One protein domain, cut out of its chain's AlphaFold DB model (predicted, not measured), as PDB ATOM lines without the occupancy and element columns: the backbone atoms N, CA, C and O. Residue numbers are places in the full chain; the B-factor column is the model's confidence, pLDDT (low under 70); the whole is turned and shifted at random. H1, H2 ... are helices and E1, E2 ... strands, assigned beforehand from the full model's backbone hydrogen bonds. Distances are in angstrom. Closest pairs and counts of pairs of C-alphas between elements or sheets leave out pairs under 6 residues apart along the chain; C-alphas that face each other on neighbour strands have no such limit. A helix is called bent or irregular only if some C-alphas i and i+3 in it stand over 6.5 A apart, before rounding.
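This is residues 2 to 77 of the 88 residues of an uncharacterized protein of Candidatus Acetothermia bacterium (UniProt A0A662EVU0). A long antiparallel ribbon of two strands, E1 and E2, has three helices clustered beside one end of it, while the short helix H4 sits in the loop at the other end. H3 is next to the ribbon, and H1 and H2 lie beyond it, the centres of the three making a triangle. The printed part has 76 residues, with four named helices and two named strands in the order H1 H2 H3 E1 H4 E2, a mixed class. It is loose, with a radius of gyration of the C-alphas of 15.3 A, and elongated, spanning 45 by 25 by 16 A.

E1, residues 45 to 55, is 29.9 A long and begins at C-alpha 45 (66.233, 65.690, -23.052). E2, residues 67 to 76, is 29.2 A long and ends at C-alpha 76 (62.153, 63.304, -25.457). H4 is residues 57 to 60. H3, residues 29 to 39, is 16.0 A long and only just irregular: C-alphas 31 and 34 are 6.6 A apart. H2, residues 14 to 24, is 15.1 A long; H1, residues 2 to 10, is 11.9 A long and begins at C-alpha 2 (80.150, 65.555, -11.853).

E1 and E2 are antiparallel at 162 degrees; N 47 and O 74, 2.9 A apart, are within hydrogen-bond range. The closest C-alphas of H3 and E1 are those of Ala 37 and Gly 45, 5.2 A. H2 and H3 form a helical hairpin and touch, closest at the C-alphas of Ser 21 and Ile 32, 5.9 A, at a shallow tilt of 7 degrees. H1 and H2, another helical hairpin, touch at the C-alphas of Gly 8 and Ala 17, 5.3 A. H1 and H3 only just touch, with 3 pairs of C-alphas within 8 A, the closest Leu 9 and Val 35, 6.9 A. H3 and H4 are apart. Every O i to N i+4 pair is within hydrogen-bond range in H1 and H2, 4 of 7 in H3; H4 is too short for such a pair.

The C-alphas farthest apart, Pro 42 and Asp 63, are 45.8 A apart. The printed part has no cut and no long link. Mean pLDDT of the printed part is 79.5; residues 2 to 12, 21 and 24 to 28 are under 70.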
ATOM      1  N   GLU A   2      80.776  64.955 -10.659       54.75
ATOM      2  CA  GLU A   2      80.150  65.555 -11.853       54.75
ATOM      3  C   GLU A   2      81.137  65.722 -13.016       54.75
ATOM      4  O   GLU A   2      80.803  65.384 -14.144       54.75
ATOM      5  N   GLU A   3      82.386  66.114 -12.740       56.44
ATOM      6  CA  GLU A   3      83.440  66.208 -13.762       56.44
ATOM      7  C   GLU A   3      83.701  64.901 -14.515       56.44
ATOM      8  O   GLU A   3      84.037  64.935 -15.691       56.44
ATOM      9  N   VAL A   4      83.560  63.737 -13.875       57.25
ATOM     10  CA  VAL A   4      83.914  62.461 -14.511       57.25
ATOM     11  C   VAL A   4      82.815  62.006 -15.467       57.25
ATOM     12  O   VAL A   4      83.105  61.565 -16.578       57.25
ATOM     13  N   LEU A   5      81.554  62.189 -15.069       60.50
ATOM     14  CA  LEU A   5      80.396  62.015 -15.946       60.50
ATOM     15  C   LEU A   5      80.391  63.056 -17.066       60.50
ATOM     16  O   LEU A   5      80.249  62.681 -18.224       60.50
ATOM     17  N   ALA A   6      80.640  64.329 -16.753       63.59
ATOM     18  CA  ALA A   6      80.745  65.400 -17.742       63.59
ATOM     19  C   ALA A   6      81.852  65.122 -18.768       63.59
ATOM     20  O   ALA A   6      81.656  65.324 -19.965       63.59
ATOM     21  N   ARG A   7      82.992  64.586 -18.325       59.56
ATOM     22  CA  ARG A   7      84.099  64.215 -19.206       59.56
ATOM     23  C   ARG A   7      83.789  62.967 -20.035       59.56
ATOM     24  O   ARG A   7      84.102  62.948 -21.218       59.56
ATOM     25  N   GLY A   8      83.110  61.962 -19.474       59.06
ATOM     26  CA  GLY A   8      82.615  60.802 -20.228       59.06
ATOM     27  C   GLY A   8      81.575  61.175 -21.293       59.06
ATOM     28  O   GLY A   8      81.644  60.686 -22.422       59.06
ATOM     29  N   LEU A   9      80.666  62.096 -20.958       63.03
ATOM     30  CA  LEU A   9      79.687  62.688 -21.874       63.03
ATOM     31  C   LEU A   9      80.373  63.521 -22.972       63.03
ATOM     32  O   LEU A   9      80.038  63.378 -24.146       63.03
ATOM     33  N   GLY A  10      81.375  64.333 -22.614       61.41
ATOM     34  CA  GLY A  10      82.158  65.152 -23.547       61.41
ATOM     35  C   GLY A  10      83.058  64.341 -24.489       61.41
ATOM     36  O   GLY A  10      83.190  64.685 -25.660       61.41
ATOM     37  N   GLU A  11      83.620  63.223 -24.018       67.75
ATOM     38  CA  GLU A  11      84.431  62.286 -24.813       67.75
ATOM     39  C   GLU A  11      83.574  61.289 -25.638       67.75
ATOM     40  O   GLU A  11      84.135  60.421 -26.307       67.75
ATOM     41  N   ARG A  12      82.230  61.382 -25.603       64.81
ATOM     42  CA  ARG A  12      81.263  60.428 -26.206       64.81
ATOM     43  C   ARG A  12      81.434  58.967 -25.768       64.81
ATOM     44  O   ARG A  12      81.059  58.045 -26.487       64.81
ATOM     45  N   ARG A  13      81.965  58.726 -24.570       74.94
ATOM     46  CA  ARG A  13      82.133  57.380 -23.997       74.94
ATOM     47  C   ARG A  13      80.931  57.028 -23.127       74.94
ATOM     48  O   ARG A  13      81.046  56.913 -21.906       74.94
ATOM     49  N   LEU A  14      79.768  56.909 -23.765       73.00
ATOM     50  CA  LEU A  14      78.480  56.779 -23.080       73.00
ATOM     51  C   LEU A  14      78.343  55.453 -22.317       73.00
ATOM     52  O   LEU A  14      77.834  55.481 -21.199       73.00
ATOM     53  N   GLU A  15      78.876  54.328 -22.818       72.12
ATOM     54  CA  GLU A  15      78.860  53.069 -22.047       72.12
ATOM     55  C   GLU A  15      79.670  53.176 -20.751       72.12
ATOM     56  O   GLU A  15      79.240  52.704 -19.699       72.12
ATOM     57  N   LYS A  16      80.824  53.851 -20.798       75.69
ATOM     58  CA  LYS A  16      81.661  54.060 -19.612       75.69
ATOM     59  C   LYS A  16      80.973  54.985 -18.610       75.69
ATOM     60  O   LYS A  16      80.980  54.702 -17.418       75.69
ATOM     61  N   ALA A  17      80.346  56.061 -19.084       72.94
ATOM     62  CA  ALA A  17      79.563  56.958 -18.238       72.94
ATOM     63  C   ALA A  17      78.384  56.225 -17.566       72.94
ATOM     64  O   ALA A  17      78.147  56.409 -16.371       72.94
ATOM     65  N   PHE A  18      77.705  55.338 -18.302       72.81
ATOM     66  CA  PHE A  18      76.643  54.481 -17.779       72.81
ATOM     67  C   PHE A  18      77.163  53.518 -16.701       72.81
ATOM     68  O   PHE A  18      76.632  53.518 -15.591       72.81
ATOM     69  N   GLN A  19      78.237  52.767 -16.963       75.00
ATOM     70  CA  GLN A  19      78.846  51.874 -15.964       75.00
ATOM     71  C   GLN A  19      79.237  52.618 -14.683       75.00
ATOM     72  O   GLN A  19      78.905  52.184 -13.582       75.00
ATOM     73  N   MET A  20      79.874  53.782 -14.817       72.75
ATOM     74  CA  MET A  20      80.278  54.592 -13.668       72.75
ATOM     75  C   MET A  20      79.080  55.101 -12.863       72.75
ATOM     76  O   MET A  20      79.155  55.151 -11.635       72.75
ATOM     77  N   SER A  21      77.967  55.431 -13.527       67.50
ATOM     78  CA  SER A  21      76.733  55.803 -12.830       67.50
ATOM     79  C   SER A  21      76.146  54.644 -12.015       67.50
ATOM     80  O   SER A  21      75.645  54.865 -10.921       67.50
ATOM     81  N   GLN A  22      76.286  53.402 -12.481       71.06
ATOM     82  CA  GLN A  22      75.760  52.228 -11.778       71.06
ATOM     83  C   GLN A  22      76.665  51.771 -10.625       71.06
ATOM     84  O   GLN A  22      76.187  51.386  -9.561       71.06
ATOM     85  N   GLU A  23      77.986  51.805 -10.813       72.38
ATOM     86  CA  GLU A  23      78.936  51.267  -9.832       72.38
ATOM     87  C   GLU A  23      79.298  52.266  -8.729       72.38
ATOM     88  O   GLU A  23      79.481  51.864  -7.577       72.38
ATOM     89  N   VAL A  24      79.384  53.559  -9.065       65.31
ATOM     90  CA  VAL A  24      79.858  54.614  -8.154       65.31
ATOM     91  C   VAL A  24      78.696  55.404  -7.542       65.31
ATOM     92  O   VAL A  24      78.797  55.852  -6.403       65.31
ATOM     93  N   LEU A  25      77.573  55.552  -8.256       59.53
ATOM     94  CA  LEU A  25      76.429  56.383  -7.843       59.53
ATOM     95  C   LEU A  25      75.224  55.538  -7.422       59.53
ATOM     96  O   LEU A  25      74.083  55.935  -7.636       59.53
ATOM     97  N   LYS A  26      75.485  54.385  -6.787       59.09
ATOM     98  CA  LYS A  26      74.489  53.368  -6.387       59.09
ATOM     99  C   LYS A  26      73.231  53.919  -5.700       59.09
ATOM    100  O   LYS A  26      72.195  53.265  -5.748       59.09
ATOM    101  N   SER A  27      73.319  55.090  -5.072       57.28
ATOM    102  CA  SER A  27      72.239  55.703  -4.292       57.28
ATOM    103  C   SER A  27      71.505  56.845  -5.003       57.28
ATOM    104  O   SER A  27      70.452  57.258  -4.531       57.28
ATOM    105  N   ASP A  28      72.036  57.380  -6.108       67.25
ATOM    106  CA  ASP A  28      71.436  58.514  -6.819       67.25
ATOM    107  C   ASP A  28      71.417  58.263  -8.326       67.25
ATOM    108  O   ASP A  28      72.346  58.581  -9.071       67.25
ATOM    109  N   GLN A  29      70.310  57.689  -8.787       71.94
ATOM    110  CA  GLN A  29      70.134  57.352 -10.194       71.94
ATOM    111  C   GLN A  29      69.925  58.587 -11.084       71.94
ATOM    112  O   GLN A  29      69.936  58.455 -12.303       71.94
ATOM    113  N   ARG A  30      69.799  59.807 -10.540       75.44
ATOM    114  CA  ARG A  30      69.591  61.021 -11.359       75.44
ATOM    115  C   ARG A  30      70.772  61.317 -12.280       75.44
ATOM    116  O   ARG A  30      70.593  61.896 -13.349       75.44
ATOM    117  N   TYR A  31      71.970  60.872 -11.913       76.44
ATOM    118  CA  TYR A  31      73.175  61.059 -12.719       76.44
ATOM    119  C   TYR A  31      73.193  60.243 -14.019       76.44
ATOM    120  O   TYR A  31      73.985  60.541 -14.913       76.44
ATOM    121  N   ILE A  32      72.315  59.245 -14.157       79.38
ATOM    122  CA  ILE A  32      72.178  58.474 -15.397       79.38
ATOM    123  C   ILE A  32      71.357  59.221 -16.454       79.38
ATOM    124  O   ILE A  32      71.512  58.965 -17.646       79.38
ATOM    125  N   LEU A  33      70.503  60.166 -16.041       86.19
ATOM    126  CA  LEU A  33      69.538  60.820 -16.928       86.19
ATOM    127  C   LEU A  33      70.211  61.584 -18.083       86.19
ATOM    128  O   LEU A  33      69.782  61.404 -19.226       86.19
ATOM    129  N   PRO A  34      71.306  62.346 -17.871       81.88
ATOM    130  CA  PRO A  34      72.035  62.975 -18.973       81.88
ATOM    131  C   PRO A  34      72.696  61.967 -19.923       81.88
ATOM    132  O   PRO A  34      72.790  62.227 -21.121       81.88
ATOM    133  N   VAL A  35      73.137  60.809 -19.415       81.81
ATOM    134  CA  VAL A  35      73.719  59.732 -20.237       81.81
ATOM    135  C   VAL A  35      72.650  59.121 -21.135       81.81
ATOM    136  O   VAL A  35      72.870  58.979 -22.336       81.81
ATOM    137  N   LEU A  36      71.476  58.821 -20.574       81.56
ATOM    138  CA  LEU A  36      70.331  58.310 -21.328       81.56
ATOM    139  C   LEU A  36      69.855  59.315 -22.381       81.56
ATOM    140  O   LEU A  36      69.655  58.935 -23.531       81.56
ATOM    141  N   ALA A  37      69.759  60.602 -22.038       85.31
ATOM    142  CA  ALA A  37      69.462  61.641 -23.021       85.31
ATOM    143  C   ALA A  37      70.527  61.683 -24.131       85.31
ATOM    144  O   ALA A  37      70.185  61.659 -25.306       85.31
ATOM    145  N   GLY A  38      71.818  61.638 -23.788       82.06
ATOM    146  CA  GLY A  38      72.899  61.573 -24.776       82.06
ATOM    147  C   GLY A  38      72.796  60.372 -25.729       82.06
ATOM    148  O   GLY A  38      73.037  60.526 -26.927       82.06
ATOM    149  N   LEU A  39      72.393  59.200 -25.223       81.62
ATOM    150  CA  LEU A  39      72.173  57.984 -26.020       81.62
ATOM    151  C   LEU A  39      70.963  58.093 -26.961       81.62
ATOM    152  O   LEU A  39      70.986  57.524 -28.050       81.62
ATOM    153  N   LEU A  40      69.929  58.846 -26.579       82.31
ATOM    154  CA  LEU A  40      68.732  59.089 -27.398       82.31
ATOM    155  C   LEU A  40      68.950  60.114 -28.524       82.31
ATOM    156  O   LEU A  40      68.051  60.357 -29.333       82.31
ATOM    157  N   GLY A  41      70.145  60.698 -28.598       81.69
ATOM    158  CA  GLY A  41      70.606  61.505 -29.719       81.69
ATOM    159  C   GLY A  41      70.695  63.008 -29.433       81.69
ATOM    160  O   GLY A  41      70.255  63.501 -28.394       81.69
ATOM    161  N   PRO A  42      71.289  63.781 -30.360       81.62
ATOM    162  CA  PRO A  42      71.495  65.215 -30.174       81.62
ATOM    163  C   PRO A  42      70.181  65.977 -29.964       81.62
ATOM    164  O   PRO A  42      69.247  65.859 -30.754       81.62
ATOM    165  N   GLY A  43      70.122  66.794 -28.910       82.56
ATOM    166  CA  GLY A  43      68.924  67.563 -28.555       82.56
ATOM    167  C   GLY A  43      67.847  66.761 -27.817       82.56
ATOM    168  O   GLY A  43      66.789  67.318 -27.514       82.56
ATOM    169  N   ALA A  44      68.106  65.486 -27.515       87.44
ATOM    170  CA  ALA A  44      67.286  64.729 -26.587       87.44
ATOM    171  C   ALA A  44      67.395  65.325 -25.179       87.44
ATOM    172  O   ALA A  44      68.424  65.881 -24.787       87.44
ATOM    173  N   GLY A  45      66.319  65.193 -24.416       89.81
ATOM    174  CA  GLY A  45      66.233  65.690 -23.052       89.81
ATOM    175  C   GLY A  45      65.357  64.792 -22.200       89.81
ATOM    176  O   GLY A  45      64.797  63.804 -22.683       89.81
ATOM    177  N   TYR A  46      65.236  65.152 -20.932       90.56
ATOM    178  CA  TYR A  46      64.384  64.453 -19.988       90.56
ATOM    179  C   TYR A  46      63.636  65.445 -19.108       90.56
ATOM    180  O   TYR A  46      64.094  66.567 -18.881       90.56
ATOM    181  N   GLU A  47      62.492  65.009 -18.604       92.12
ATOM    182  CA  GLU A  47      61.659  65.758 -17.675       92.12
ATOM    183  C   GLU A  47      61.160  64.840 -16.560       92.12
ATOM    184  O   GLU A  47      60.895  63.656 -16.778       92.12
ATOM    185  N   ILE A  48      61.043  65.381 -15.348       90.81
ATOM    186  CA  ILE A  48      60.415  64.668 -14.237       90.81
ATOM    187  C   ILE A  48      58.908  64.858 -14.385       90.81
ATOM    188  O   ILE A  48      58.400  65.960 -14.198       90.81
ATOM    189  N   LEU A  49      58.205  63.783 -14.732       94.00
ATOM    190  CA  LEU A  49      56.751  63.778 -14.899       94.00
ATOM    191  C   LEU A  49      56.033  63.647 -13.555       94.00
ATOM    192  O   LEU A  49      54.943  64.180 -13.368       94.00
ATOM    193  N   HIS A  50      56.644  62.917 -12.624       94.62
ATOM    194  CA  HIS A  50      56.103  62.688 -11.293       94.62
ATOM    195  C   HIS A  50      57.231  62.476 -10.286       94.62
ATOM    196  O   HIS A  50      58.264  61.899 -10.630       94.62
ATOM    197  N   PHE A  51      57.020  62.922  -9.051       92.44
ATOM    198  CA  PHE A  51      57.929  62.715  -7.929       92.44
ATOM    199  C   PHE A  51      57.118  62.484  -6.659       92.44
ATOM    200  O   PHE A  51      56.181  63.235  -6.383       92.44
ATOM    201  N   GLU A  52      57.518  61.494  -5.870       93.50
ATOM    202  CA  GLU A  52      56.907  61.200  -4.579       93.50
ATOM    203  C   GLU A  52      57.950  60.702  -3.564       93.50
ATOM    204  O   GLU A  52      59.047  60.254  -3.914       93.50
ATOM    205  N   LEU A  53      57.587  60.807  -2.285       91.56
ATOM    206  CA  LEU A  53      58.303  60.202  -1.168       91.56
ATOM    207  C   LEU A  53      57.381  59.177  -0.520       91.56
ATOM    208  O   LEU A  53      56.301  59.530  -0.045       91.56
ATOM    209  N   SER A  54      57.837  57.935  -0.460       89.88
ATOM    210  CA  SER A  54      57.062  56.819   0.071       89.88
ATOM    211  C   SER A  54      57.746  56.257   1.309       89.88
ATOM    212  O   SER A  54      58.947  55.993   1.281       89.88
ATOM    213  N   ASP A  55      57.005  56.087   2.406       92.75
ATOM    214  CA  ASP A  55      57.533  55.454   3.619       92.75
ATOM    215  C   ASP A  55      57.532  53.930   3.461       92.75
ATOM    216  O   ASP A  55      56.487  53.285   3.367       92.75
ATOM    217  N   TYR A  56      58.726  53.356   3.408       93.06
ATOM    218  CA  TYR A  56      58.974  51.932   3.244       93.06
ATOM    219  C   TYR A  56      59.153  51.221   4.590       93.06
ATOM    220  O   TYR A  56      59.390  50.014   4.588       93.06
ATOM    221  N   ALA A  57      58.998  51.901   5.736       93.06
ATOM    222  CA  ALA A  57      59.172  51.292   7.060       93.06
ATOM    223  C   ALA A  57      58.314  50.024   7.227       93.06
ATOM    224  O   ALA A  57      58.815  48.981   7.649       93.06
ATOM    225  N   GLY A  58      57.052  50.075   6.781       89.69
ATOM    226  CA  GLY A  58      56.142  48.925   6.800       89.69
ATOM    227  C   GLY A  58      56.503  47.807   5.813       89.69
ATOM    228  O   GLY A  58      56.214  46.645   6.079       89.69
ATOM    229  N   ILE A  59      57.162  48.132   4.696       91.00
ATOM    230  CA  ILE A  59      57.589  47.156   3.680       91.00
ATOM    231  C   ILE A  59      58.859  46.434   4.140       91.00
ATOM    232  O   ILE A  59      58.982  45.221   3.990       91.00
ATOM    233  N   LEU A  60      59.806  47.182   4.706       90.31
ATOM    234  CA  LEU A  60      61.125  46.684   5.092       90.31
ATOM    235  C   LEU A  60      61.184  46.182   6.540       90.31
ATOM    236  O   LEU A  60      62.202  45.621   6.932       90.31
ATOM    237  N   SER A  61      60.101  46.334   7.313       92.31
ATOM    238  CA  SER A  61      60.038  45.973   8.738       92.31
ATOM    239  C   SER A  61      61.158  46.630   9.559       92.31
ATOM    240  O   SER A  61      61.831  45.973  10.352       92.31
ATOM    241  N   VAL A  62      61.370  47.931   9.341       91.12
ATOM    242  CA  VAL A  62      62.362  48.759  10.050       91.12
ATOM    243  C   VAL A  62      61.683  49.921  10.768       91.12
ATOM    244  O   VAL A  62      60.565  50.300  10.416       91.12
ATOM    245  N   ASP A  63      62.364  50.510  11.749       88.62
ATOM    246  CA  ASP A  63      61.842  51.672  12.469       88.62
ATOM    247  C   ASP A  63      61.730  52.906  11.541       88.62
ATOM    248  O   ASP A  63      62.660  53.191  10.776       88.62
ATOM    249  N   PRO A  64      60.615  53.661  11.585       84.06
ATOM    250  CA  PRO A  64      60.441  54.875  10.789       84.06
ATOM    251  C   PRO A  64      61.282  56.063  11.312       84.06
ATOM    252  O   PRO A  64      61.545  56.151  12.514       84.06
ATOM    253  N   PRO A  65      61.641  57.036  10.444       79.19
ATOM    254  CA  PRO A  65      61.240  57.137   9.041       79.19
ATOM    255  C   PRO A  65      62.157  56.353   8.094       79.19
ATOM    256  O   PRO A  65      63.381  56.485   8.145       79.19
ATOM    257  N   CYS A  66      61.563  55.618   7.153       87.81
ATOM    258  CA  CYS A  66      62.290  54.950   6.078       87.81
ATOM    259  C   CYS A  66      61.753  55.421   4.721       87.81
ATOM    260  O   CYS A  66      61.043  54.702   4.029       87.81
ATOM    261  N   TYR A  67      62.066  56.659   4.341       87.00
ATOM    262  CA  TYR A  67      61.567  57.222   3.085       87.00
ATOM    263  C   TYR A  67      62.410  56.809   1.881       87.00
ATOM    264  O   TYR A  67      63.636  56.929   1.885       87.00
ATOM    265  N   VAL A  68      61.726  56.413   0.814       85.81
ATOM    266  CA  VAL A  68      62.294  56.213  -0.518       85.81
ATOM    267  C   VAL A  68      61.741  57.286  -1.445       85.81
ATOM    268  O   VAL A  68      60.531  57.496  -1.516       85.81
ATOM    269  N   ALA A  69      62.640  57.966  -2.153       87.69
ATOM    270  CA  ALA A  69      62.275  58.911  -3.196       87.69
ATOM    271  C   ALA A  69      62.153  58.192  -4.541       87.69
ATOM    272  O   ALA A  69      63.101  57.537  -4.982       87.69
ATOM    273  N   SER A  70      61.014  58.350  -5.206       87.94
ATOM    274  CA  SER A  70      60.771  57.838  -6.553       87.94
ATOM    275  C   SER A  70      60.445  58.987  -7.505       87.94
ATOM    276  O   SER A  70      59.833  59.991  -7.144       87.94
ATOM    277  N   ALA A  71      60.896  58.844  -8.750       90.38
ATOM    278  CA  ALA A  71      60.602  59.782  -9.819       90.38
ATOM    279  C   ALA A  71      60.252  59.018 -11.097       90.38
ATOM    280  O   ALA A  71      60.977  58.106 -11.498       90.38
ATOM    281  N   LEU A  72      59.171  59.423 -11.762       90.75
ATOM    282  CA  LEU A  72      58.890  59.021 -13.135       90.75
ATOM    283  C   LEU A  72      59.533  60.042 -14.071       90.75
ATOM    284  O   LEU A  72      59.203  61.228 -14.020       90.75
ATOM    285  N   VAL A  73      60.433  59.577 -14.933       91.88
ATOM    286  CA  VAL A  73      61.158  60.431 -15.879       91.88
ATOM    287  C   VAL A  73      60.723  60.108 -17.303       91.88
ATOM    288  O   VAL A  73      60.829  58.967 -17.751       91.88
ATOM    289  N   GLY A  74      60.243  61.125 -18.014       91.88
ATOM    290  CA  GLY A  74      59.964  61.067 -19.442       91.88
ATOM    291  C   GLY A  74      61.190  61.491 -20.243       91.88
ATOM    292  O   GLY A  74      61.886  62.432 -19.862       91.88
ATOM    293  N   PHE A  75      61.448  60.818 -21.364       90.19
ATOM    294  CA  PHE A  75      62.498  61.211 -22.302       90.19
ATOM    295  C   PHE A  75      61.897  61.707 -23.608       90.19
ATOM    296  O   PHE A  75      61.019  61.069 -24.189       90.19
ATOM    297  N   ARG A  76      62.441  62.815 -24.111       88.75
ATOM    298  CA  ARG A  76      62.153  63.304 -25.457       88.75
ATOM    299  C   ARG A  76      63.332  62.973 -26.355       88.75
ATOM    300  O   ARG A  76      64.451  63.401 -26.075       88.75
ATOM    301  N   ALA A  77      63.075  62.236 -27.432       79.81
ATOM    302  CA  ALA A  77      64.091  61.931 -28.432       79.81
ATOM    303  C   ALA A  77      64.633  63.215 -29.080       79.81
ATOM    304  O   ALA A  77      63.912  64.201 -29.259       79.81
TER     305      ALA A  77